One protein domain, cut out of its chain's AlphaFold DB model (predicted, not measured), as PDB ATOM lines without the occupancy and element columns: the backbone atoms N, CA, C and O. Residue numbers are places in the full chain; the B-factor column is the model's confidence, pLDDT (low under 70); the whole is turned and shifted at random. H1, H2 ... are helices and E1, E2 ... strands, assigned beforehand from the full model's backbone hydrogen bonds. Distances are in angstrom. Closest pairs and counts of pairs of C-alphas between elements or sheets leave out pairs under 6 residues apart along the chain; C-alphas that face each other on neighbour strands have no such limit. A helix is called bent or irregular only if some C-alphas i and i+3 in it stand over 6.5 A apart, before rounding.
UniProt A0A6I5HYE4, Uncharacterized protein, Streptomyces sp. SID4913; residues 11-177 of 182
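This is residues 11 to 177 of the 182 residues of an uncharacterized protein of Streptomyces sp. SID4913 (UniProt A0A6I5HYE4). A single twisted sheet of six strands forms the core, with H1 and H2 over one face and H6 over a part of the opposite face. The long axis runs past the sheet at both ends, to H3 at one end and to H5 at the other, while H4 packs loosely on H6. The printed part has 167 residues with six named helices and six named strands, in the order E1 H1 E2 E3 H2 H3 E4 E5 E6 H4 H5 H6, and its class is mixed, helices and strands. The sheet runs E2 E3 E1 E4 E5 E6, all antiparallel. The whole is compact, with a radius of gyration of the C-alphas of 16.1 A, yet elongated, spanning 51 by 30 by 25 A.

In sheet order, E2 is residues 36 to 40, 13.6 A long from first to last C-alpha; E3, the longest strand, is residues 43 to 49, 19.8 A; E1 is residues 11 to 16, 16.9 A, and begins with C-alpha 11 at (-35.450, 49.877, -53.463). E4 is residues 81 to 86, 17.1 A; E5 is residues 111 to 115, 13.7 A; E6 is residues 118 to 123, 14.5 A. Of the helices, H1 is residues 20 to 29, 14.2 A, and H2 is residues 55 to 64, 14.1 A. H3 is residues 68 to 74, 9.5 A, and is irregular: C-alphas 69 and 72 are 7.5 A apart. H4 is residues 139 to 144, 8.5 A, and H5 is residues 153 to 157, 6.2 A, with C-alpha 157 at (-16.127, 29.206, -38.143). H6, the longest helix, is residues 166 to 176, 15.6 A, and ends with C-alpha 176 at (-39.007, 33.397, -55.829).

E2 and E6 are the edge strands. E2 and E3 form a hairpin, with N 45 and O 38 2.8 A apart. E3 and E1 are antiparallel neighbours, with N 15 and O 44 within hydrogen-bond range at 2.8 A, and so are E1 and E4, with N 14 and O 83 within hydrogen-bond range at 2.9 A. E4, E5 and E6 form a meander, each strand the antiparallel neighbour of the one before; N 84 and O 112 are 2.8 A apart, and N 113 and O 121 are 2.8 A apart. E1, H1, E2 and E3, H2 H3, E4 are split strand-helix-strand units, two strands that run the same way with another strand between them, and both crossovers are right-handed. H1 is on the sheet at a height of 9.8 A, over E3, and runs along the strands at 25 degrees to E3 on the local plane; the closest C-alphas are those of Leu 20 and Val 44, 5.4 A. H2 is on the same face, its closest C-alphas to E5 being Gly 63 and Ser 114, 5.6 A. H1 and H2 are close but not clearly touching, at a steep tilt of 60 degrees, opposite ways; the C-alphas of Cys 27 and Gln 61 are 7.4 A apart. H6 is on the opposite face at a height of 10.3 A, near E4 and E5. H4 and H6 only just touch, with 3 pairs of C-alphas within 8 A, the closest Glu 141 and Ile 171 at 6.9 A. H3, H4 and H5 are not on the sheet, and H5 is apart from H4 and from H6. Every O i to N i+4 pair is within hydrogen-bond range in H1, H2, H4, H5 and H6; in H3 it is 1 of 3, beside 3 of 4 O i to N i+3 pairs.

The C-alphas of Asp 72 and Ala 157, the two farthest apart, are 52.9 A from each other. The printed part has no cut. The links from E4 to E5, 24 residues, and from E6 to H4, 15 residues, are long. The mean pLDDT of the printed part is 90.4, and residues 94 to 103, in the first of these links, are under 70.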
ATOM      1  N   PHE A  11     -34.263  50.632 -53.843       96.44
ATOM      2  CA  PHE A  11     -35.450  49.877 -53.463       96.44
ATOM      3  C   PHE A  11     -36.045  49.223 -54.705       96.44
ATOM      4  O   PHE A  11     -36.113  49.860 -55.753       96.44
ATOM      5  N   VAL A  12     -36.490  47.974 -54.595       97.75
ATOM      6  CA  VAL A  12     -37.126  47.250 -55.700       97.75
ATOM      7  C   VAL A  12     -38.417  46.618 -55.225       97.75
ATOM      8  O   VAL A  12     -38.442  45.947 -54.193       97.75
ATOM      9  N   THR A  13     -39.468  46.790 -56.018       98.31
ATOM     10  CA  THR A  13     -40.727  46.066 -55.863       98.31
ATOM     11  C   THR A  13     -40.889  45.139 -57.052       98.31
ATOM     12  O   THR A  13     -41.102  45.607 -58.168       98.31
ATOM     13  N   TYR A  14     -40.818  43.835 -56.807       98.38
ATOM     14  CA  TYR A  14     -41.243  42.808 -57.750       98.38
ATOM     15  C   TYR A  14     -42.721  42.515 -57.500       98.38
ATOM     16  O   TYR A  14     -43.116  42.317 -56.350       98.38
ATOM     17  N   ALA A  15     -43.532  42.464 -58.551       98.12
ATOM     18  CA  ALA A  15     -44.933  42.071 -58.493       98.12
ATOM     19  C   ALA A  15     -45.226  40.956 -59.499       98.12
ATOM     20  O   ALA A  15     -44.731  40.966 -60.625       98.12
ATOM     21  N   ARG A  16     -46.044  39.987 -59.094       97.50
ATOM     22  CA  ARG A  16     -46.564  38.928 -59.964       97.50
ATOM     23  C   ARG A  16     -48.084  38.963 -59.925       97.50
ATOM     24  O   ARG A  16     -48.667  39.259 -58.889       97.50
ATOM     25  N   GLY A  17     -48.720  38.648 -61.053       95.00
ATOM     26  CA  GLY A  17     -50.173  38.780 -61.221       95.00
ATOM     27  C   GLY A  17     -50.612  40.188 -61.628       95.00
ATOM     28  O   GLY A  17     -51.792  40.506 -61.521       95.00
ATOM     29  N   LEU A  18     -49.666  41.018 -62.078       94.19
ATOM     30  CA  LEU A  18     -49.878  42.382 -62.545       94.19
ATOM     31  C   LEU A  18     -48.994  42.660 -63.766       94.19
ATOM     32  O   LEU A  18     -47.879  42.147 -63.819       94.19
ATOM     33  N   ASP A  19     -49.477  43.459 -64.721       95.56
ATOM     34  CA  ASP A  19     -48.660  43.929 -65.845       95.56
ATOM     35  C   ASP A  19     -47.811  45.161 -65.480       95.56
ATOM     36  O   ASP A  19     -48.103  45.903 -64.533       95.56
ATOM     37  N   LEU A  20     -46.726  45.363 -66.234       97.25
ATOM     38  CA  LEU A  20     -45.757  46.427 -65.981       97.25
ATOM     39  C   LEU A  20     -46.389  47.828 -66.078       97.25
ATOM     40  O   LEU A  20     -46.220  48.597 -65.129       97.25
ATOM     41  N   PRO A  21     -47.178  48.168 -67.124       97.12
ATOM     42  CA  PRO A  21     -47.815  49.482 -67.207       97.12
ATOM     43  C   PRO A  21     -48.697  49.800 -65.997       97.12
ATOM     44  O   PRO A  21     -48.723  50.941 -65.530       97.12
ATOM     45  N   THR A  22     -49.403  48.805 -65.458       96.25
ATOM     46  CA  THR A  22     -50.256  48.995 -64.288       96.25
ATOM     47  C   THR A  22     -49.441  49.215 -63.022       96.25
ATOM     48  O   THR A  22     -49.776  50.126 -62.262       96.25
ATOM     49  N   LEU A  23     -48.369  48.444 -62.795       96.94
ATOM     50  CA  LEU A  23     -47.485  48.662 -61.645       96.94
ATOM     51  C   LEU A  23     -46.891  50.076 -61.670       96.94
ATOM     52  O   LEU A  23     -46.981  50.806 -60.681       96.94
ATOM     53  N   SER A  24     -46.345  50.481 -62.814       97.06
ATOM     54  CA  SER A  24     -45.715  51.789 -62.988       97.06
ATOM     55  C   SER A  24     -46.709  52.936 -62.809       97.06
ATOM     56  O   SER A  24     -46.404  53.906 -62.111       97.06
ATOM     57  N   ALA A  25     -47.926  52.807 -63.351       96.19
ATOM     58  CA  ALA A  25     -48.993  53.787 -63.152       96.19
ATOM     59  C   ALA A  25     -49.382  53.918 -61.672       96.19
ATOM     60  O   ALA A  25     -49.433  55.029 -61.148       96.19
ATOM     61  N   ILE A  26     -49.580  52.795 -60.974       95.44
ATOM     62  CA  ILE A  26     -49.918  52.769 -59.543       95.44
ATOM     63  C   ILE A  26     -48.843  53.473 -58.703       95.44
ATOM     64  O   ILE A  26     -49.164  54.248 -57.801       95.44
ATOM     65  N   CYS A  27     -47.565  53.227 -58.991       96.25
ATOM     66  CA  CYS A  27     -46.462  53.887 -58.297       96.25
ATOM     67  C   CYS A  27     -46.394  55.391 -58.627       96.25
ATOM     68  O   CYS A  27     -46.225  56.216 -57.725       96.25
ATOM     69  N   ALA A  28     -46.588  55.780 -59.889       96.38
ATOM     70  CA  ALA A  28     -46.598  57.183 -60.298       96.38
ATOM     71  C   ALA A  28     -47.752  57.982 -59.659       96.38
ATOM     72  O   ALA A  28     -47.528  59.102 -59.197       96.38
ATOM     73  N   GLU A  29     -48.952  57.400 -59.554       95.44
ATOM     74  CA  GLU A  29     -50.143  58.011 -58.937       95.44
ATOM     75  C   GLU A  29     -49.903  58.452 -57.480       95.44
ATOM     76  O   GLU A  29     -50.471  59.445 -57.025       95.44
ATOM     77  N   VAL A  30     -49.029  57.752 -56.749       94.50
ATOM     78  CA  VAL A  30     -48.672  58.078 -55.356       94.50
ATOM     79  C   VAL A  30     -47.376  58.890 -55.236       94.50
ATOM     80  O   VAL A  30     -46.831  59.056 -54.138       94.50
ATOM     81  N   GLY A  31     -46.864  59.412 -56.353       95.62
ATOM     82  CA  GLY A  31     -45.625  60.186 -56.397       95.62
ATOM     83  C   GLY A  31     -44.388  59.338 -56.102       95.62
ATOM     84  O   GLY A  31     -43.520  59.771 -55.346       95.62
ATOM     85  N   LEU A  32     -44.347  58.114 -56.633       96.00
ATOM     86  CA  LEU A  32     -43.191  57.214 -56.627       96.00
ATOM     87  C   LEU A  32     -42.872  56.755 -58.064       96.00
ATOM     88  O   LEU A  32     -42.952  55.559 -58.349       96.00
ATOM     89  N   PRO A  33     -42.560  57.665 -59.004       95.19
ATOM     90  CA  PRO A  33     -42.198  57.257 -60.360       95.19
ATOM     91  C   PRO A  33     -40.979  56.324 -60.333       95.19
ATOM     92  O   PRO A  33     -40.035  56.551 -59.574       95.19
ATOM     93  N   ALA A  34     -41.014  55.264 -61.143       95.69
ATOM     94  CA  ALA A  34     -39.923  54.303 -61.225       95.69
ATOM     95  C   ALA A  34     -38.666  54.954 -61.826       95.69
ATOM     96  O   ALA A  34     -38.744  55.713 -62.793       95.69
ATOM     97  N   ARG A  35     -37.495  54.630 -61.271       96.00
ATOM     98  CA  ARG A  35     -36.187  54.962 -61.859       96.00
ATOM     99  C   ARG A  35     -35.882  54.059 -63.052       96.00
ATOM    100  O   ARG A  35     -35.382  54.524 -64.072       96.00
ATOM    101  N   ALA A  36     -36.150  52.771 -62.890       96.31
ATOM    102  CA  ALA A  36     -36.066  51.750 -63.921       96.31
ATOM    103  C   ALA A  36     -37.149  50.704 -63.666       96.31
ATOM    104  O   ALA A  36     -37.562  50.506 -62.520       96.31
ATOM    105  N   GLU A  37     -37.580  50.040 -64.726       97.25
ATOM    106  CA  GLU A  37     -38.681  49.088 -64.704       97.25
ATOM    107  C   GLU A  37     -38.451  47.985 -65.743       97.25
ATOM    108  O   GLU A  37     -37.712  48.182 -66.712       97.25
ATOM    109  N   GLY A  38     -39.066  46.822 -65.549       97.00
ATOM    110  CA  GLY A  38     -38.931  45.710 -66.482       97.00
ATOM    111  C   GLY A  38     -39.817  44.519 -66.149       97.00
ATOM    112  O   GLY A  38     -40.546  44.513 -65.158       97.00
ATOM    113  N   GLU A  39     -39.747  43.503 -67.003       97.44
ATOM    114  CA  GLU A  39     -40.513  42.264 -66.883       97.44
ATOM    115  C   GLU A  39     -39.638  41.066 -67.266       97.44
ATOM    116  O   GLU A  39     -38.996  41.071 -68.317       97.44
ATOM    117  N   ALA A  40     -39.595  40.053 -66.402       95.94
ATOM    118  CA  ALA A  40     -38.915  38.784 -66.644       95.94
ATOM    119  C   ALA A  40     -39.421  37.710 -65.667       95.94
ATOM    120  O   ALA A  40     -39.814  38.019 -64.545       95.94
ATOM    121  N   ASP A  41     -39.404  36.441 -66.081       93.75
ATOM    122  CA  ASP A  41     -39.705  35.280 -65.221       93.75
ATOM    123  C   ASP A  41     -41.069  35.345 -64.496       93.75
ATOM    124  O   ASP A  41     -41.254  34.858 -63.375       93.75
ATOM    125  N   GLY A  42     -42.058  35.964 -65.154       95.12
ATOM    126  CA  GLY A  42     -43.401  36.173 -64.606       95.12
ATOM    127  C   GLY A  42     -43.463  37.219 -63.488       95.12
ATOM    128  O   GLY A  42     -44.461  37.276 -62.771       95.12
ATOM    129  N   TRP A  43     -42.405  38.012 -63.323       97.94
ATOM    130  CA  TRP A  43     -42.346  39.184 -62.462       97.94
ATOM    131  C   TRP A  43     -42.270  40.447 -63.308       97.94
ATOM    132  O   TRP A  43     -41.458  40.546 -64.226       97.94
ATOM    133  N   VAL A  44     -43.053  41.444 -62.927       98.12
ATOM    134  CA  VAL A  44     -42.811  42.836 -63.299       98.12
ATOM    135  C   VAL A  44     -42.113  43.514 -62.131       98.12
ATOM    136  O   VAL A  44     -42.332  43.144 -60.975       98.12
ATOM    137  N   TRP A  45     -41.245  44.479 -62.396       98.06
ATOM    138  CA  TRP A  45     -40.513  45.160 -61.338       98.06
ATOM    139  C   TRP A  45     -40.333  46.638 -61.629       98.06
ATOM    140  O   TRP A  45     -40.246  47.064 -62.777       98.06
ATOM    141  N   VAL A  46     -40.248  47.407 -60.549       98.12
ATOM    142  CA  VAL A  46     -39.882  48.823 -60.553       98.12
ATOM    143  C   VAL A  46     -38.818  49.066 -59.493       98.12
ATOM    144  O   VAL A  46     -38.826  48.433 -58.435       98.12
ATOM    145  N   THR A  47     -37.913  49.994 -59.780       97.75
ATOM    146  CA  THR A  47     -36.857  50.421 -58.860       97.75
ATOM    147  C   THR A  47     -37.031  51.880 -58.465       97.75
ATOM    148  O   THR A  47     -37.513  52.699 -59.252       97.75
ATOM    149  N   HIS A  48     -36.588  52.219 -57.260       96.81
ATOM    150  CA  HIS A  48     -36.565  53.578 -56.733       96.81
ATOM    151  C   HIS A  48     -35.201  53.870 -56.117       96.81
ATOM    152  O   HIS A  48     -34.590  53.008 -55.486       96.81
ATOM    153  N   ASP A  49     -34.734  55.102 -56.295       94.06
ATOM    154  CA  ASP A  49     -33.458  55.564 -55.754       94.06
ATOM    155  C   ASP A  49     -33.602  55.937 -54.272       94.06
ATOM    156  O   ASP A  49     -34.441  56.777 -53.922       94.06
ATOM    157  N   ALA A  50     -32.774  55.350 -53.405       91.56
ATOM    158  CA  ALA A  50     -32.835  55.604 -51.967       91.56
ATOM    159  C   ALA A  50     -32.444  57.039 -51.571       91.56
ATOM    160  O   ALA A  50     -32.828  57.505 -50.501       91.56
ATOM    161  N   GLY A  51     -31.734  57.773 -52.432       89.75
ATOM    162  CA  GLY A  51     -31.402  59.182 -52.229       89.75
ATOM    163  C   GLY A  51     -32.559  60.145 -52.513       89.75
ATOM    164  O   GLY A  51     -32.492  61.308 -52.118       89.75
ATOM    165  N   THR A  52     -33.623  59.690 -53.185       90.25
ATOM    166  CA  THR A  52     -34.770  60.541 -53.573       90.25
ATOM    167  C   THR A  52     -36.121  60.021 -53.092       90.25
ATOM    168  O   THR A  52     -37.109  60.754 -53.129       90.25
ATOM    169  N   SER A  53     -36.180  58.773 -52.631       91.81
ATOM    170  CA  SER A  53     -37.398  58.112 -52.174       91.81
ATOM    171  C   SER A  53     -37.275  57.657 -50.725       91.81
ATOM    172  O   SER A  53     -36.243  57.161 -50.291       91.81
ATOM    173  N   THR A  54     -38.368  57.772 -49.975       91.44
ATOM    174  CA  THR A  54     -38.470  57.259 -48.605       91.44
ATOM    175  C   THR A  54     -38.771  55.762 -48.646       91.44
ATOM    176  O   THR A  54     -39.842  55.374 -49.114       91.44
ATOM    177  N   GLY A  55     -37.860  54.913 -48.163       90.06
ATOM    178  CA  GLY A  55     -37.990  53.461 -48.323       90.06
ATOM    179  C   GLY A  55     -39.254  52.867 -47.694       90.06
ATOM    180  O   GLY A  55     -39.876  51.997 -48.292       90.06
ATOM    181  N   GLY A  56     -39.699  53.384 -46.548       90.81
ATOM    182  CA  GLY A  56     -40.969  53.022 -45.915       90.81
ATOM    183  C   GLY A  56     -42.166  53.286 -46.825       90.81
ATOM    184  O   GLY A  56     -43.009  52.416 -46.994       90.81
ATOM    185  N   LYS A  57     -42.181  54.425 -47.528       93.75
ATOM    186  CA  LYS A  57     -43.238  54.747 -48.498       93.75
ATOM    187  C   LYS A  57     -43.244  53.765 -49.677       93.75
ATOM    188  O   LYS A  57     -44.315  53.370 -50.134       93.75
ATOM    189  N   VAL A  58     -42.067  53.368 -50.170       95.81
ATOM    190  CA  VAL A  58     -41.948  52.377 -51.257       95.81
ATOM    191  C   VAL A  58     -42.411  50.995 -50.783       95.81
ATOM    192  O   VAL A  58     -43.207  50.349 -51.463       95.81
ATOM    193  N   ALA A  59     -41.973  50.573 -49.596       94.75
ATOM    194  CA  ALA A  59     -42.351  49.306 -48.977       94.75
ATOM    195  C   ALA A  59     -43.861  49.218 -48.693       94.75
ATOM    196  O   ALA A  59     -44.495  48.212 -49.020       94.75
ATOM    197  N   ASP A  60     -44.458  50.280 -48.150       93.81
ATOM    198  CA  ASP A  60     -45.899  50.364 -47.913       93.81
ATOM    199  C   ASP A  60     -46.670  50.251 -49.225       93.81
ATOM    200  O   ASP A  60     -47.638  49.496 -49.318       93.81
ATOM    201  N   GLN A  61     -46.219  50.943 -50.277       95.69
ATOM    202  CA  GLN A  61     -46.850  50.852 -51.589       95.69
ATOM    203  C   GLN A  61     -46.762  49.435 -52.179       95.69
ATOM    204  O   GLN A  61     -47.748  48.947 -52.739       95.69
ATOM    205  N   ALA A  62     -45.628  48.748 -52.001       95.94
ATOM    206  CA  ALA A  62     -45.467  47.347 -52.386       95.94
ATOM    207  C   ALA A  62     -46.426  46.413 -51.629       95.94
ATOM    208  O   ALA A  62     -46.888  45.420 -52.187       95.94
ATOM    209  N   GLY A  63     -46.759  46.719 -50.374       95.12
ATOM    210  CA  GLY A  63     -47.798  46.015 -49.621       95.12
ATOM    211  C   GLY A  63     -49.206  46.336 -50.125       95.12
ATOM    212  O   GLY A  63     -49.993  45.427 -50.408       95.12
ATOM    213  N   HIS A  64     -49.515  47.625 -50.286       94.62
ATOM    214  CA  HIS A  64     -50.842  48.112 -50.656       94.62
ATOM    215  C   HIS A  64     -51.346  47.539 -51.978       94.62
ATOM    216  O   HIS A  64     -52.526  47.196 -52.048       94.62
ATOM    217  N   VAL A  65     -50.483  47.386 -52.991       95.06
ATOM    218  CA  VAL A  65     -50.879  46.852 -54.312       95.06
ATOM    219  C   VAL A  65     -51.486  45.444 -54.236       95.06
ATOM    220  O   VAL A  65     -52.312  45.073 -55.065       95.06
ATOM    221  N   THR A  66     -51.142  44.676 -53.199       95.12
ATOM    222  CA  THR A  66     -51.660  43.317 -52.978       95.12
ATOM    223  C   THR A  66     -53.013  43.285 -52.259       95.12
ATOM    224  O   THR A  66     -53.595  42.214 -52.102       95.12
ATOM    225  N   GLY A  67     -53.486  44.425 -51.743       91.56
ATOM    226  CA  GLY A  67     -54.626  44.504 -50.831       91.56
ATOM    227  C   GLY A  67     -55.952  44.899 -51.476       91.56
ATOM    228  O   GLY A  67     -56.036  45.185 -52.672       91.56
ATOM    229  N   PHE A  68     -56.983  44.975 -50.628       86.19
ATOM    230  CA  PHE A  68     -58.369  45.296 -51.002       86.19
ATOM    231  C   PHE A  68     -58.513  46.612 -51.773       86.19
ATOM    232  O   PHE A  68     -59.383  46.729 -52.627       86.19
ATOM    233  N   ARG A  69     -57.631  47.591 -51.517       86.12
ATOM    234  CA  ARG A  69     -57.639  48.902 -52.190       86.12
ATOM    235  C   ARG A  69     -57.586  48.797 -53.716       86.12
ATOM    236  O   ARG A  69     -58.049  49.709 -54.393       86.12
ATOM    237  N   TYR A  70     -57.010  47.719 -54.240       88.81
ATOM    238  CA  TYR A  70     -56.855  47.509 -55.673       88.81
ATOM    239  C   TYR A  70     -57.727  46.374 -56.222       88.81
ATOM    240  O   TYR A  70     -57.619  46.076 -57.404       88.81
ATOM    241  N   GLU A  71     -58.621  45.769 -55.431       88.88
ATOM    242  CA  GLU A  71     -59.483  44.678 -55.922       88.88
ATOM    243  C   GLU A  71     -60.421  45.119 -57.049       88.88
ATOM    244  O   GLU A  71     -60.586  44.383 -58.018       88.88
ATOM    245  N   ASP A  72     -60.948  46.345 -57.004       87.56
ATOM    246  CA  ASP A  72     -61.786  46.880 -58.088       87.56
ATOM    247  C   ASP A  72     -61.017  47.009 -59.416       87.56
ATOM    248  O   ASP A  72     -61.603  46.913 -60.494       87.56
ATOM    249  N   ARG A  73     -59.694  47.219 -59.345       88.56
ATOM    250  CA  ARG A  73     -58.811  47.376 -60.512       88.56
ATOM    251  C   ARG A  73     -58.214  46.045 -60.975       88.56
ATOM    252  O   ARG A  73     -57.976  45.882 -62.166       88.56
ATOM    253  N   LEU A  74     -57.936  45.127 -60.048       90.38
ATOM    254  CA  LEU A  74     -57.100  43.936 -60.271       90.38
ATOM    255  C   LEU A  74     -57.857  42.608 -60.122       90.38
ATOM    256  O   LEU A  74     -57.306  41.548 -60.419       90.38
ATOM    257  N   GLY A  75     -59.116  42.656 -59.690       86.94
ATOM    258  CA  GLY A  75     -59.969  41.497 -59.452       86.94
ATOM    259  C   GLY A  75     -60.003  41.053 -57.988       86.94
ATOM    260  O   GLY A  75     -59.130  41.394 -57.189       86.94
ATOM    261  N   SER A  76     -61.027  40.260 -57.647       87.50
ATOM    262  CA  SER A  76     -61.222  39.677 -56.315       87.50
ATOM    263  C   SER A  76     -61.304  38.138 -56.395       87.50
ATOM    264  O   SER A  76     -62.078  37.614 -57.202       87.50
ATOM    265  N   PRO A  77     -60.526  37.394 -55.583       84.75
ATOM    266  CA  PRO A  77     -59.499  37.915 -54.678       84.75
ATOM    267  C   PRO A  77     -58.333  38.532 -55.463       84.75
ATOM    268  O   PRO A  77     -57.985  38.013 -56.525       84.75
ATOM    269  N   ASN A  78     -57.709  39.587 -54.920       90.25
ATOM    270  CA  ASN A  78     -56.553  40.223 -55.562       90.25
ATOM    271  C   ASN A  78     -55.469  39.159 -55.861       90.25
ATOM    272  O   ASN A  78     -54.996  38.495 -54.923       90.25
ATOM    273  N   PRO A  79     -55.098  38.942 -57.140       91.94
ATOM    274  CA  PRO A  79     -54.152  37.897 -57.512       91.94
ATOM    275  C   PRO A  79     -52.702  38.277 -57.197       91.94
ATOM    276  O   PRO A  79     -51.837  37.401 -57.238       91.94
ATOM    277  N   VAL A  80     -52.437  39.551 -56.889       96.38
ATOM    278  CA  VAL A  80     -51.086  40.096 -56.812       96.38
ATOM    279  C   VAL A  80     -50.336  39.611 -55.573       96.38
ATOM    280  O   VAL A  80     -50.823  39.673 -54.438       96.38
ATOM    281  N   GLU A  81     -49.106  39.168 -55.806       97.31
ATOM    282  CA  GLU A  81     -48.074  38.992 -54.784       97.31
ATOM    283  C   GLU A  81     -46.907  39.937 -55.063       97.31
ATOM    284  O   GLU A  81     -46.608  40.238 -56.222       97.31
ATOM    285  N   THR A  82     -46.248  40.402 -54.002       98.31
ATOM    286  CA  THR A  82     -45.069  41.262 -54.115       98.31
ATOM    287  C   THR A  82     -43.909  40.776 -53.265       98.31
ATOM    288  O   THR A  82     -44.081  40.242 -52.165       98.31
ATOM    289  N   VAL A  83     -42.704  41.006 -53.782       98.31
ATOM    290  CA  VAL A  83     -41.450  40.939 -53.033       98.31
ATOM    291  C   VAL A  83     -40.807  42.317 -53.089       98.31
ATOM    292  O   VAL A  83     -40.453  42.806 -54.159       98.31
ATOM    293  N   PHE A  84     -40.661  42.942 -51.928       97.75
ATOM    294  CA  PHE A  84     -39.898  44.168 -51.758       97.75
ATOM    295  C   PHE A  84     -38.490  43.835 -51.273       97.75
ATOM    296  O   PHE A  84     -38.322  43.032 -50.346       97.75
ATOM    297  N   LEU A  85     -37.494  44.478 -51.878       97.12
ATOM    298  CA  LEU A  85     -36.097  44.386 -51.483       97.12
ATOM    299  C   LEU A  85     -35.462  45.774 -51.364       97.12
ATOM    300  O   LEU A  85     -35.682  46.639 -52.210       97.12
ATOM    301  N   ALA A  86     -34.630  45.961 -50.342       94.44
ATOM    302  CA  ALA A  86     -33.783  47.141 -50.188       94.44
ATOM    303  C   ALA A  86     -32.308  46.732 -50.155       94.44
ATOM    304  O   ALA A  86     -31.921  45.860 -49.374       94.44
ATOM    305  N   SER A  87     -31.487  47.380 -50.983       92.56
ATOM    306  CA  SER A  87     -30.024  47.234 -50.980       92.56
ATOM    307  C   SER A  87     -29.310  48.317 -50.159       92.56
ATOM    308  O   SER A  87     -28.081  48.375 -50.144       92.56
ATOM    309  N   THR A  88     -30.069  49.177 -49.477       89.38
ATOM    310  CA  THR A  88     -29.534  50.177 -48.547       89.38
ATOM    311  C   THR A  88     -28.852  49.508 -47.349       89.38
ATOM    312  O   THR A  88     -29.243  48.405 -46.953       89.38
ATOM    313  N   PRO A  89     -27.880  50.173 -46.701       82.81
ATOM    314  CA  PRO A  89     -27.346  49.712 -45.426       82.81
ATOM    315  C   PRO A  89     -28.443  49.537 -44.366       82.81
ATOM    316  O   PRO A  89     -29.440  50.261 -44.345       82.81
ATOM    317  N   ALA A  90     -28.229  48.606 -43.435       73.50
ATOM    318  CA  ALA A  90     -29.145  48.423 -42.311       73.50
ATOM    319  C   ALA A  90     -29.193  49.678 -41.415       73.50
ATOM    320  O   ALA A  90     -28.143  50.227 -41.086       73.50
ATOM    321  N   CYS A  91     -30.395  50.072 -40.963       74.50
ATOM    322  CA  CYS A  91     -30.617  51.211 -40.046       74.50
ATOM    323  C   CYS A  91     -29.684  51.109 -38.828       74.50
ATOM    324  O   CYS A  91     -29.707  50.113 -38.098       74.50
ATOM    325  N   GLU A  92     -28.943  52.176 -38.537       74.38
ATOM    326  CA  GLU A  92     -28.185  52.308 -37.280       74.38
ATOM    327  C   GLU A  92     -29.040  52.849 -36.122       74.38
ATOM    328  O   GLU A  92     -28.576  53.015 -34.996       74.38
ATOM    329  N   CYS A  93     -30.316  53.094 -36.395       73.94
ATOM    330  CA  CYS A  93     -31.302  53.674 -35.499       73.94
ATOM    331  C   CYS A  93     -31.392  52.863 -34.188       73.94
ATOM    332  O   CYS A  93     -31.401  51.633 -34.251       73.94
ATOM    333  N   PRO A  94     -31.515  53.485 -32.998       65.56
ATOM    334  CA  PRO A  94     -31.529  52.761 -31.716       65.56
ATOM    335  C   PRO A  94     -32.617  51.676 -31.610       65.56
ATOM    336  O   PRO A  94     -32.412  50.629 -30.999       65.56
ATOM    337  N   HIS A  95     -33.762  51.893 -32.264       62.38
ATOM    338  CA  HIS A  95     -34.865  50.924 -32.367       62.38
ATOM    339  C   HIS A  95     -34.643  49.860 -33.468       62.38
ATOM    340  O   HIS A  95     -35.309  48.826 -33.484       62.38
ATOM    341  N   GLY A  96     -33.670  50.113 -34.350       54.38
ATOM    342  CA  GLY A  96     -33.214  49.358 -35.524       54.38
ATOM    343  C   GLY A  96     -32.658  47.969 -35.260       54.38
ATOM    344  O   GLY A  96     -32.773  47.054 -36.068       54.38
ATOM    345  N   GLN A  97     -32.002  47.817 -34.117       54.81
ATOM    346  CA  GLN A  97     -31.074  46.706 -33.926       54.81
ATOM    347  C   GLN A  97     -31.728  45.477 -33.282       54.81
ATOM    348  O   GLN A  97     -31.206  44.371 -33.403       54.81
ATOM    349  N   ASN A  98     -32.875  45.651 -32.612       57.75
ATOM    350  CA  ASN A  98     -33.367  44.672 -31.636       57.75
ATOM    351  C   ASN A  98     -34.814  44.189 -31.842       57.75
ATOM    352  O   ASN A  98     -35.207  43.228 -31.177       57.75
ATOM    353  N   TYR A  99     -35.605  44.795 -32.737       56.66
ATOM    354  CA  TYR A  99     -37.058  44.562 -32.798       56.66
ATOM    355  C   TYR A  99     -37.582  44.205 -34.194       56.66
ATOM    356  O   TYR A  99     -37.020  44.596 -35.206       56.66
ATOM    357  N   MET A 100     -38.697  43.468 -34.234       64.75
ATOM    358  CA  MET A 100     -39.431  43.115 -35.458       64.75
ATOM    359  C   MET A 100     -40.437  44.215 -35.843       64.75
ATOM    360  O   MET A 100     -41.614  43.934 -36.039       64.75
ATOM    361  N   VAL A 101     -40.004  45.477 -35.885       61.22
ATOM    362  CA  VAL A 101     -40.851  46.627 -36.264       61.22
ATOM    363  C   VAL A 101     -40.084  47.490 -37.271       61.22
ATOM    364  O   VAL A 101     -38.883  47.649 -37.068       61.22
ATOM    365  N   PRO A 102     -40.721  48.049 -38.324       61.94
ATOM    366  CA  PRO A 102     -40.074  49.008 -39.221       61.94
ATOM    367  C   PRO A 102     -39.439  50.156 -38.427       61.94
ATOM    368  O   PRO A 102     -40.047  50.700 -37.505       61.94
ATOM    369  N   HIS A 103     -38.185  50.473 -38.731       67.12
ATOM    370  CA  HIS A 103     -37.319  51.184 -37.787       67.12
ATOM    371  C   HIS A 103     -37.370  52.703 -37.920       67.12
ATOM    372  O   HIS A 103     -37.193  53.412 -36.930       67.12
ATOM    373  N   CYS A 104     -37.619  53.187 -39.133       76.94
ATOM    374  CA  CYS A 104     -38.083  54.531 -39.439       76.94
ATOM    375  C   CYS A 104     -38.537  54.571 -40.900       76.94
ATOM    376  O   CYS A 104     -38.200  53.685 -41.686       76.94
ATOM    377  N   ASP A 105     -39.237  55.636 -41.280       80.31
ATOM    378  CA  ASP A 105     -39.749  55.795 -42.641       80.31
ATOM    379  C   ASP A 105     -38.631  55.757 -43.695       80.31
ATOM    380  O   ASP A 105     -38.848  55.300 -44.809       80.31
ATOM    381  N   ALA A 106     -37.408  56.179 -43.362       80.56
ATOM    382  CA  ALA A 106     -36.284  56.146 -44.299       80.56
ATOM    383  C   ALA A 106     -35.730  54.729 -44.552       80.56
ATOM    384  O   ALA A 106     -35.248  54.461 -45.649       80.56
ATOM    385  N   HIS A 107     -35.818  53.823 -43.571       81.31
ATOM    386  CA  HIS A 107     -35.153  52.516 -43.601       81.31
ATOM    387  C   HIS A 107     -36.167  51.387 -43.335       81.31
ATOM    388  O   HIS A 107     -36.335  50.959 -42.182       81.31
ATOM    389  N   PRO A 108     -36.864  50.908 -44.380       88.25
ATOM    390  CA  PRO A 108     -37.779  49.776 -44.270       88.25
ATOM    391  C   PRO A 108     -37.006  48.481 -43.982       88.25
ATOM    392  O   PRO A 108     -35.775  48.444 -44.011       88.25
ATOM    393  N   PHE A 109     -37.732  47.384 -43.749       90.75
ATOM    394  CA  PHE A 109     -37.104  46.063 -43.762       90.75
ATOM    395  C   PHE A 109     -36.450  45.788 -45.113       90.75
ATOM    396  O   PHE A 109     -37.032  46.087 -46.154       90.75
ATOM    397  N   HIS A 110     -35.279  45.153 -45.099       92.88
ATOM    398  CA  HIS A 110     -34.595  44.816 -46.348       92.88
ATOM    399  C   HIS A 110     -35.359  43.810 -47.212       92.88
ATOM    400  O   HIS A 110     -35.150  43.785 -48.418       92.88
ATOM    401  N   PHE A 111     -36.201  42.971 -46.611       95.12
ATOM    402  CA  PHE A 111     -37.048  42.024 -47.320       95.12
ATOM    403  C   PHE A 111     -38.460  42.046 -46.748       95.12
ATOM    404  O   PHE A 111     -38.637  41.945 -45.529       95.12
ATOM    405  N   ILE A 112     -39.454  42.136 -47.634       96.38
ATOM    406  CA  ILE A 112     -40.874  41.975 -47.311       96.38
ATOM    407  C   ILE A 112     -41.535  41.185 -48.439       96.38
ATOM    408  O   ILE A 112     -41.469  41.577 -49.599       96.38
ATOM    409  N   HIS A 113     -42.202  40.089 -48.096       97.81
ATOM    410  CA  HIS A 113     -43.103  39.376 -48.994       97.81
ATOM    411  C   HIS A 113     -44.549  39.637 -48.579       97.81
ATOM    412  O   HIS A 113     -44.913  39.379 -47.425       97.81
ATOM    413  N   SER A 114     -45.365  40.108 -49.521       97.25
ATOM    414  CA  SER A 114     -46.755  40.491 -49.279       97.25
ATOM    415  C   SER A 114     -47.706  39.818 -50.256       97.25
ATOM    416  O   SER A 114     -47.409  39.642 -51.437       97.25
ATOM    417  N   ARG A 115     -48.886  39.447 -49.757       95.19
ATOM    418  CA  ARG A 115     -49.965  38.872 -50.562       95.19
ATOM    419  C   ARG A 115     -51.309  39.134 -49.889       95.19
ATOM    420  O   ARG A 115     -51.413  39.024 -48.668       95.19
ATOM    421  N   ARG A 116     -52.349  39.431 -50.678       90.56
ATOM    422  CA  ARG A 116     -53.717  39.707 -50.184       90.56
ATOM    423  C   ARG A 116     -53.784  40.836 -49.143       90.56
ATOM    424  O   ARG A 116     -54.585  40.779 -48.217       90.56
ATOM    425  N   GLY A 117     -52.921  41.842 -49.267       89.69
ATOM    426  CA  GLY A 117     -52.888  43.008 -48.383       89.69
ATOM    427  C   GLY A 117     -52.148  42.790 -47.068       89.69
ATOM    428  O   GLY A 117     -52.210  43.656 -46.202       89.69
ATOM    429  N   PHE A 118     -51.446  41.664 -46.909       91.25
ATOM    430  CA  PHE A 118     -50.693  41.352 -45.698       91.25
ATOM    431  C   PHE A 118     -49.234  41.039 -46.014       91.25
ATOM    432  O   PHE A 118     -48.945  40.210 -46.881       91.25
ATOM    433  N   SER A 119     -48.326  41.634 -45.242       93.69
ATOM    434  CA  SER A 119     -46.922  41.226 -45.185       93.69
ATOM    435  C   SER A 119     -46.821  39.879 -44.469       93.69
ATOM    436  O   SER A 119     -47.040  39.790 -43.263       93.69
ATOM    437  N   GLN A 120     -46.506  38.818 -45.208       94.12
ATOM    438  CA  GLN A 120     -46.462  37.448 -44.687       94.12
ATOM    439  C   GLN A 120     -45.114  37.102 -44.055       94.12
ATOM    440  O   GLN A 120     -45.033  36.296 -43.131       94.12
ATOM    441  N   THR A 121     -44.024  37.654 -44.581       95.06
ATOM    442  CA  THR A 121     -42.668  37.410 -44.075       95.06
ATOM    443  C   THR A 121     -41.825  38.647 -44.320       95.06
ATOM    444  O   THR A 121     -41.853  39.198 -45.416       95.06
ATOM    445  N   TYR A 122     -41.086  39.083 -43.304       94.00
ATOM    446  CA  TYR A 122     -40.190  40.231 -43.411       94.00
ATOM    447  C   TYR A 122     -39.067  40.169 -42.379       94.00
ATOM    448  O   TYR A 122     -39.246  39.632 -41.279       94.00
ATOM    449  N   PHE A 123     -37.903  40.703 -42.749       92.44
ATOM    450  CA  PHE A 123     -36.723  40.814 -41.889       92.44
ATOM    451  C   PHE A 123     -35.635  41.684 -42.529       92.44
ATOM    452  O   PHE A 123     -35.663  41.981 -43.723       92.44
ATOM    453  N   ASN A 124     -34.639  42.056 -41.722       90.75
ATOM    454  CA  ASN A 124     -33.391  42.646 -42.205       90.75
ATOM    455  C   ASN A 124     -32.346  41.568 -42.481       90.75
ATOM    456  O   ASN A 124     -32.312  40.533 -41.814       90.75
ATOM    457  N   MET A 125     -31.474  41.850 -43.445       90.50
ATOM    458  CA  MET A 125     -30.434  40.927 -43.887       90.50
ATOM    459  C   MET A 125     -29.073  41.269 -43.269       90.50
ATOM    460  O   MET A 125     -28.767  42.428 -42.967       90.50
ATOM    461  N   GLY A 126     -28.266  40.233 -43.084       89.62
ATOM    462  CA  GLY A 126     -26.885  40.284 -42.643       89.62
ATOM    463  C   GLY A 126     -26.685  40.479 -41.143       89.62
ATOM    464  O   GLY A 126     -27.572  40.945 -40.420       89.62
ATOM    465  N   ARG A 127     -25.491  40.110 -40.657       87.50
ATOM    466  CA  ARG A 127     -25.102  40.168 -39.231       87.50
ATOM    467  C   ARG A 127     -26.123  39.493 -38.299       87.50
ATOM    468  O   ARG A 127     -26.448  40.018 -37.234       87.50
ATOM    469  N   ARG A 128     -26.650  38.332 -38.707       87.25
ATOM    470  CA  ARG A 128     -27.654  37.524 -37.977       87.25
ATOM    471  C   ARG A 128     -29.025  38.183 -37.774       87.25
ATOM    472  O   ARG A 128     -29.835  37.668 -36.992       87.25
ATOM    473  N   ARG A 129     -29.330  39.291 -38.454       88.62
ATOM    474  CA  ARG A 129     -30.622  39.983 -38.312       88.62
ATOM    475  C   ARG A 129     -31.808  39.145 -38.792       88.62
ATOM    476  O   ARG A 129     -32.905  39.323 -38.276       88.62
ATOM    477  N   GLU A 130     -31.587  38.145 -39.642       91.12
ATOM    478  CA  GLU A 130     -32.597  37.178 -40.101       91.12
ATOM    479  C   GLU A 130     -33.207  36.357 -38.950       91.12
ATOM    480  O   GLU A 130     -34.300  35.797 -39.061       91.12
ATOM    481  N   SER A 131     -32.519  36.284 -37.805       87.88
ATOM    482  CA  SER A 131     -33.066  35.662 -36.594       87.88
ATOM    483  C   SER A 131     -34.198  36.493 -35.970       87.88
ATOM    484  O   SER A 131     -34.994  35.959 -35.199       87.88
ATOM    485  N   ARG A 132     -34.299  37.785 -36.311       87.06
ATOM    486  CA  ARG A 132     -35.350  38.730 -35.902       87.06
ATOM    487  C   ARG A 132     -36.347  38.912 -37.051       87.06
ATOM    488  O   ARG A 132     -36.396  39.960 -37.686       87.06
ATOM    489  N   ARG A 133     -37.115  37.863 -37.334       90.00
ATOM    490  CA  ARG A 133     -38.028  37.802 -38.485       90.00
ATOM    491  C   ARG A 133     -39.476  37.600 -38.079       90.00
ATOM    492  O   ARG A 133     -39.759  36.899 -37.109       90.00
ATOM    493  N   HIS A 134     -40.372  38.095 -38.918       90.94
ATOM    494  CA  HIS A 134     -41.755  37.650 -38.947       90.94
ATOM    495  C   HIS A 134     -41.959  36.611 -40.054       90.94
ATOM    496  O   HIS A 134     -41.349  36.721 -41.118       90.94
ATOM    497  N   GLY A 135     -42.841  35.639 -39.814       91.00
ATOM    498  CA  GLY A 135     -43.152  34.566 -40.760       91.00
ATOM    499  C   GLY A 135     -42.099  33.453 -40.827       91.00
ATOM    500  O   GLY A 135     -41.037  33.502 -40.195       91.00
ATOM    501  N   ASP A 136     -42.416  32.413 -41.593       92.69
ATOM    502  CA  ASP A 136     -41.640  31.174 -41.699       92.69
ATOM    503  C   ASP A 136     -41.298  30.770 -43.143       92.69
ATOM    504  O   ASP A 136     -40.607  29.771 -43.333       92.69
ATOM    505  N   LEU A 137     -41.678  31.569 -44.149       94.69
ATOM    506  CA  LEU A 137     -41.567  31.224 -45.575       94.69
ATOM    507  C   LEU A 137     -40.172  30.760 -46.030       94.69
ATOM    508  O   LEU A 137     -40.070  29.954 -46.952       94.69
ATOM    509  N   LEU A 138     -39.116  31.282 -45.401       95.31
ATOM    510  CA  LEU A 138     -37.710  31.010 -45.729       95.31
ATOM    511  C   LEU A 138     -36.974  30.246 -44.620       95.31
ATOM    512  O   LEU A 138     -35.753  30.106 -44.659       95.31
ATOM    513  N   VAL A 139     -37.675  29.800 -43.570       93.94
ATOM    514  CA  VAL A 139     -37.011  29.267 -42.370       93.94
ATOM    515  C   VAL A 139     -36.176  28.029 -42.683       93.94
ATOM    516  O   VAL A 139     -35.093  27.870 -42.125       93.94
ATOM    517  N   ARG A 140     -36.650  27.168 -43.588       95.44
ATOM    518  CA  ARG A 140     -35.965  25.925 -43.945       95.44
ATOM    519  C   ARG A 140     -34.651  26.215 -44.661       95.44
ATOM    520  O   ARG A 140     -33.628  25.634 -44.313       95.44
ATOM    521  N   GLU A 141     -34.678  27.113 -45.634       96.12
ATOM    522  CA  GLU A 141     -33.530  27.523 -46.432       96.12
ATOM    523  C   GLU A 141     -32.504  28.267 -45.568       96.12
ATOM    524  O   GLU A 141     -31.313  27.964 -45.619       96.12
ATOM    525  N   LEU A 142     -32.963  29.168 -44.694       95.00
ATOM    526  CA  LEU A 142     -32.097  29.895 -43.761       95.00
ATOM    527  C   LEU A 142     -31.449  28.969 -42.717       95.00
ATOM    528  O   LEU A 142     -30.286  29.172 -42.362       95.00
ATOM    529  N   LEU A 143     -32.175  27.955 -42.229       93.94
ATOM    530  CA  LEU A 143     -31.629  26.920 -41.342       93.94
ATOM    531  C   LEU A 143     -30.582  26.072 -42.068       93.94
ATOM    532  O   LEU A 143     -29.493  25.865 -41.540       93.94
ATOM    533  N   ALA A 144     -30.884  25.618 -43.287       93.81
ATOM    534  CA  ALA A 144     -29.961  24.825 -44.098       93.81
ATOM    535  C   ALA A 144     -28.667  25.591 -44.422       93.81
ATOM    536  O   ALA A 144     -27.586  25.007 -44.434       93.81
ATOM    537  N   ALA A 145     -28.763  26.907 -44.621       92.94
ATOM    538  CA  ALA A 145     -27.611  27.775 -44.839       92.94
ATOM    539  C   ALA A 145     -26.822  28.102 -43.556       92.94
ATOM    540  O   ALA A 145     -25.744  28.692 -43.648       92.94
ATOM    541  N   GLY A 146     -27.327  27.734 -42.372       92.31
ATOM    542  CA  GLY A 146     -26.722  28.060 -41.078       92.31
ATOM    543  C   GLY A 146     -26.836  29.539 -40.689       92.31
ATOM    544  O   GLY A 146     -26.051  30.016 -39.867       92.31
ATOM    545  N   ILE A 147     -27.783  30.271 -41.290       93.25
ATOM    546  CA  ILE A 147     -27.994  31.710 -41.069       93.25
ATOM    547  C   ILE A 147     -28.826  31.953 -39.803       93.25
ATOM    548  O   ILE A 147     -28.546  32.875 -39.036       93.25
ATOM    549  N   VAL A 148     -29.826  31.101 -39.568       91.62
ATOM    550  CA  VAL A 148     -30.674  31.099 -38.364       91.62
ATOM    551  C   VAL A 148     -30.599  29.739 -37.671       91.62
ATOM    552  O   VAL A 148     -30.145  28.764 -38.263       91.62
ATOM    553  N   GLY A 149     -31.063  29.659 -36.424       88.00
ATOM    554  CA  GLY A 149     -31.103  28.416 -35.646       88.00
ATOM    555  C   GLY A 149     -30.668  28.621 -34.200       88.00
ATOM    556  O   GLY A 149     -30.204  29.698 -33.831       88.00
ATOM    557  N   ARG A 150     -30.830  27.580 -33.368       84.50
ATOM    558  CA  ARG A 150     -30.351  27.594 -31.971       84.50
ATOM    559  C   ARG A 150     -28.836  27.771 -31.913       84.50
ATOM    560  O   ARG A 150     -28.329  28.497 -31.065       84.50
ATOM    561  N   GLU A 151     -28.144  27.121 -32.838       81.56
ATOM    562  CA  GLU A 151     -26.711  27.242 -33.043       81.56
ATOM    563  C   GLU A 151     -26.487  27.712 -34.478       81.56
ATOM    564  O   GLU A 151     -27.072  27.171 -35.415       81.56
ATOM    565  N   THR A 152     -25.657  28.740 -34.653       82.75
ATOM    566  CA  THR A 152     -25.255  29.264 -35.967       82.75
ATOM    567  C   THR A 152     -23.735  29.120 -36.126       82.75
ATOM    568  O   THR A 152     -23.006  30.118 -36.160       82.75
ATOM    569  N   PRO A 153     -23.219  27.872 -36.164       77.69
ATOM    570  CA  PRO A 153     -21.787  27.585 -36.054       77.69
ATOM    571  C   PRO A 153     -20.967  28.175 -37.205       77.69
ATOM    572  O   PRO A 153     -19.802  28.509 -37.010       77.69
ATOM    573  N   ARG A 154     -21.575  28.385 -38.379       85.50
ATOM    574  CA  ARG A 154     -20.905  28.996 -39.536       85.50
ATOM    575  C   ARG A 154     -20.398  30.402 -39.252       85.50
ATOM    576  O   ARG A 154     -19.260  30.694 -39.563       85.50
ATOM    577  N   TYR A 155     -21.168  31.232 -38.553       87.25
ATOM    578  CA  TYR A 155     -20.699  32.561 -38.142       87.25
ATOM    579  C   TYR A 155     -19.509  32.515 -37.166       87.25
ATOM    580  O   TYR A 155     -18.797  33.503 -37.039       87.25
ATOM    581  N   ALA A 156     -19.319  31.412 -36.431       84.88
ATOM    582  CA  ALA A 156     -18.151  31.236 -35.565       84.88
ATOM    583  C   ALA A 156     -16.938  30.692 -36.339       84.88
ATOM    584  O   ALA A 156     -15.807  31.056 -36.032       84.88
ATOM    585  N   ALA A 157     -17.172  29.830 -37.332       89.00
ATOM    586  CA  ALA A 157     -16.127  29.206 -38.143       89.00
ATOM    587  C   ALA A 157     -15.640  30.085 -39.312       89.00
ATOM    588  O   ALA A 157     -14.491  29.971 -39.726       89.00
ATOM    589  N   GLU A 158     -16.504  30.952 -39.839       92.38
ATOM    590  CA  GLU A 158     -16.284  31.775 -41.030       92.38
ATOM    591  C   GLU A 158     -16.466  33.265 -40.661       92.38
ATOM    592  O   GLU A 158     -17.584  33.789 -40.720       92.38
ATOM    593  N   PRO A 159     -15.397  33.977 -40.247       90.12
ATOM    594  CA  PRO A 159     -15.471  35.410 -39.972       90.12
ATOM    595  C   PRO A 159     -15.989  36.192 -41.184       90.12
ATOM    596  O   PRO A 159     -15.512  36.004 -42.301       90.12
ATOM    597  N   GLY A 160     -16.960  37.078 -40.960       89.00
ATOM    598  CA  GLY A 160     -17.588  37.871 -42.020       89.00
ATOM    599  C   GLY A 160     -18.667  37.138 -42.824       89.00
ATOM    600  O   GLY A 160     -19.228  37.714 -43.757       89.00
ATOM    601  N   PHE A 161     -18.983  35.881 -42.485       93.31
ATOM    602  CA  PHE A 161     -20.046  35.134 -43.151       93.31
ATOM    603  C   PHE A 161     -21.368  35.908 -43.136       93.31
ATOM    604  O   PHE A 161     -21.920  36.189 -42.074       93.31
ATOM    605  N   ASN A 162     -21.892  36.206 -44.330       92.12
ATOM    606  CA  ASN A 162     -23.177  36.873 -44.536       92.12
ATOM    607  C   ASN A 162     -23.312  38.208 -43.770       92.12
ATOM    608  O   ASN A 162     -24.404  38.571 -43.344       92.12
ATOM    609  N   ASP A 163     -22.226  38.959 -43.568       90.56
ATOM    610  CA  ASP A 163     -22.292  40.270 -42.903       90.56
ATOM    611  C   ASP A 163     -23.070  41.308 -43.723       90.56
ATOM    612  O   ASP A 163     -23.771  42.152 -43.158       90.56
ATOM    613  N   ASP A 164     -22.978  41.211 -45.046       88.38
ATOM    614  CA  ASP A 164     -23.687  42.035 -46.029       88.38
ATOM    615  C   ASP A 164     -25.069  41.477 -46.410       88.38
ATOM    616  O   ASP A 164     -25.827  42.128 -47.126       88.38
ATOM    617  N   GLY A 165     -25.423  40.281 -45.928       91.81
ATOM    618  CA  GLY A 165     -26.674  39.613 -46.279       91.81
ATOM    619  C   GLY A 165     -26.695  38.980 -47.676       91.81
ATOM    620  O   GLY A 165     -27.764  38.559 -48.119       91.81
ATOM    621  N   ALA A 166     -25.565  38.886 -48.386       92.69
ATOM    622  CA  ALA A 166     -25.536  38.408 -49.770       92.69
ATOM    623  C   ALA A 166     -26.011  36.951 -49.927       92.69
ATOM    624  O   ALA A 166     -26.655  36.609 -50.923       92.69
ATOM    625  N   VAL A 167     -25.738  36.088 -48.939       94.88
ATOM    626  CA  VAL A 167     -26.212  34.690 -48.946       94.88
ATOM    627  C   VAL A 167     -27.725  34.656 -48.756       94.88
ATOM    628  O   VAL A 167     -28.425  33.946 -49.476       94.88
ATOM    629  N   THR A 168     -28.243  35.469 -47.834       95.62
ATOM    630  CA  THR A 168     -29.685  35.631 -47.619       95.62
ATOM    631  C   THR A 168     -30.389  36.142 -48.874       95.62
ATOM    632  O   THR A 168     -31.414  35.591 -49.272       95.62
ATOM    633  N   LEU A 169     -29.820  37.150 -49.542       95.75
ATOM    634  CA  LEU A 169     -30.371  37.711 -50.774       95.75
ATOM    635  C   LEU A 169     -30.434  36.668 -51.895       95.75
ATOM    636  O   LEU A 169     -31.434  36.593 -52.607       95.75
ATOM    637  N   ARG A 170     -29.402  35.823 -52.024       95.44
ATOM    638  CA  ARG A 170     -29.403  34.710 -52.984       95.44
ATOM    639  C   ARG A 170     -30.527  33.717 -52.694       95.44
ATOM    640  O   ARG A 170     -31.253  33.364 -53.611       95.44
ATOM    641  N   ILE A 171     -30.715  33.328 -51.430       97.19
ATOM    642  CA  ILE A 171     -31.806  32.428 -51.019       97.19
ATOM    643  C   ILE A 171     -33.172  33.017 -51.390       97.19
ATOM    644  O   ILE A 171     -34.031  32.294 -51.890       97.19
ATOM    645  N   ILE A 172     -33.378  34.319 -51.167       97.38
ATOM    646  CA  ILE A 172     -34.621  35.001 -51.551       97.38
ATOM    647  C   ILE A 172     -34.797  34.955 -53.074       97.38
ATOM    648  O   ILE A 172     -35.843  34.522 -53.553       97.38
ATOM    649  N   ALA A 173     -33.773  35.354 -53.832       96.50
ATOM    650  CA  ALA A 173     -33.818  35.346 -55.291       96.50
ATOM    651  C   ALA A 173     -34.163  33.958 -55.843       96.50
ATOM    652  O   ALA A 173     -35.070  33.838 -56.663       96.50
ATOM    653  N   ASP A 174     -33.506  32.916 -55.333       96.50
ATOM    654  CA  ASP A 174     -33.717  31.534 -55.757       96.50
ATOM    655  C   ASP A 174     -35.115  31.026 -55.354       96.50
ATOM    656  O   ASP A 174     -35.773  30.338 -56.133       96.50
ATOM    657  N   ARG A 175     -35.619  31.398 -54.165       96.31
ATOM    658  CA  ARG A 175     -36.949  30.986 -53.679       96.31
ATOM    659  C   ARG A 175     -38.083  31.481 -54.574       96.31
ATOM    660  O   ARG A 175     -39.076  30.765 -54.738       96.31
ATOM    661  N   PHE A 176     -37.964  32.712 -55.064       96.19
ATOM    662  CA  PHE A 176     -39.007  33.397 -55.829       96.19
ATOM    663  C   PHE A 176     -38.745  33.414 -57.343       96.19
ATOM    664  O   PHE A 176     -39.662  33.740 -58.104       96.19
ATOM    665  N   GLY A 177     -37.535  33.051 -57.779       96.00
ATOM    666  CA  GLY A 177     -37.086  33.205 -59.161       96.00
ATOM    667  C   GLY A 177     -37.025  34.676 -59.569       96.00
ATOM    668  O   GLY A 177     -37.621  35.043 -60.576       96.00
TER     669      GLY A 177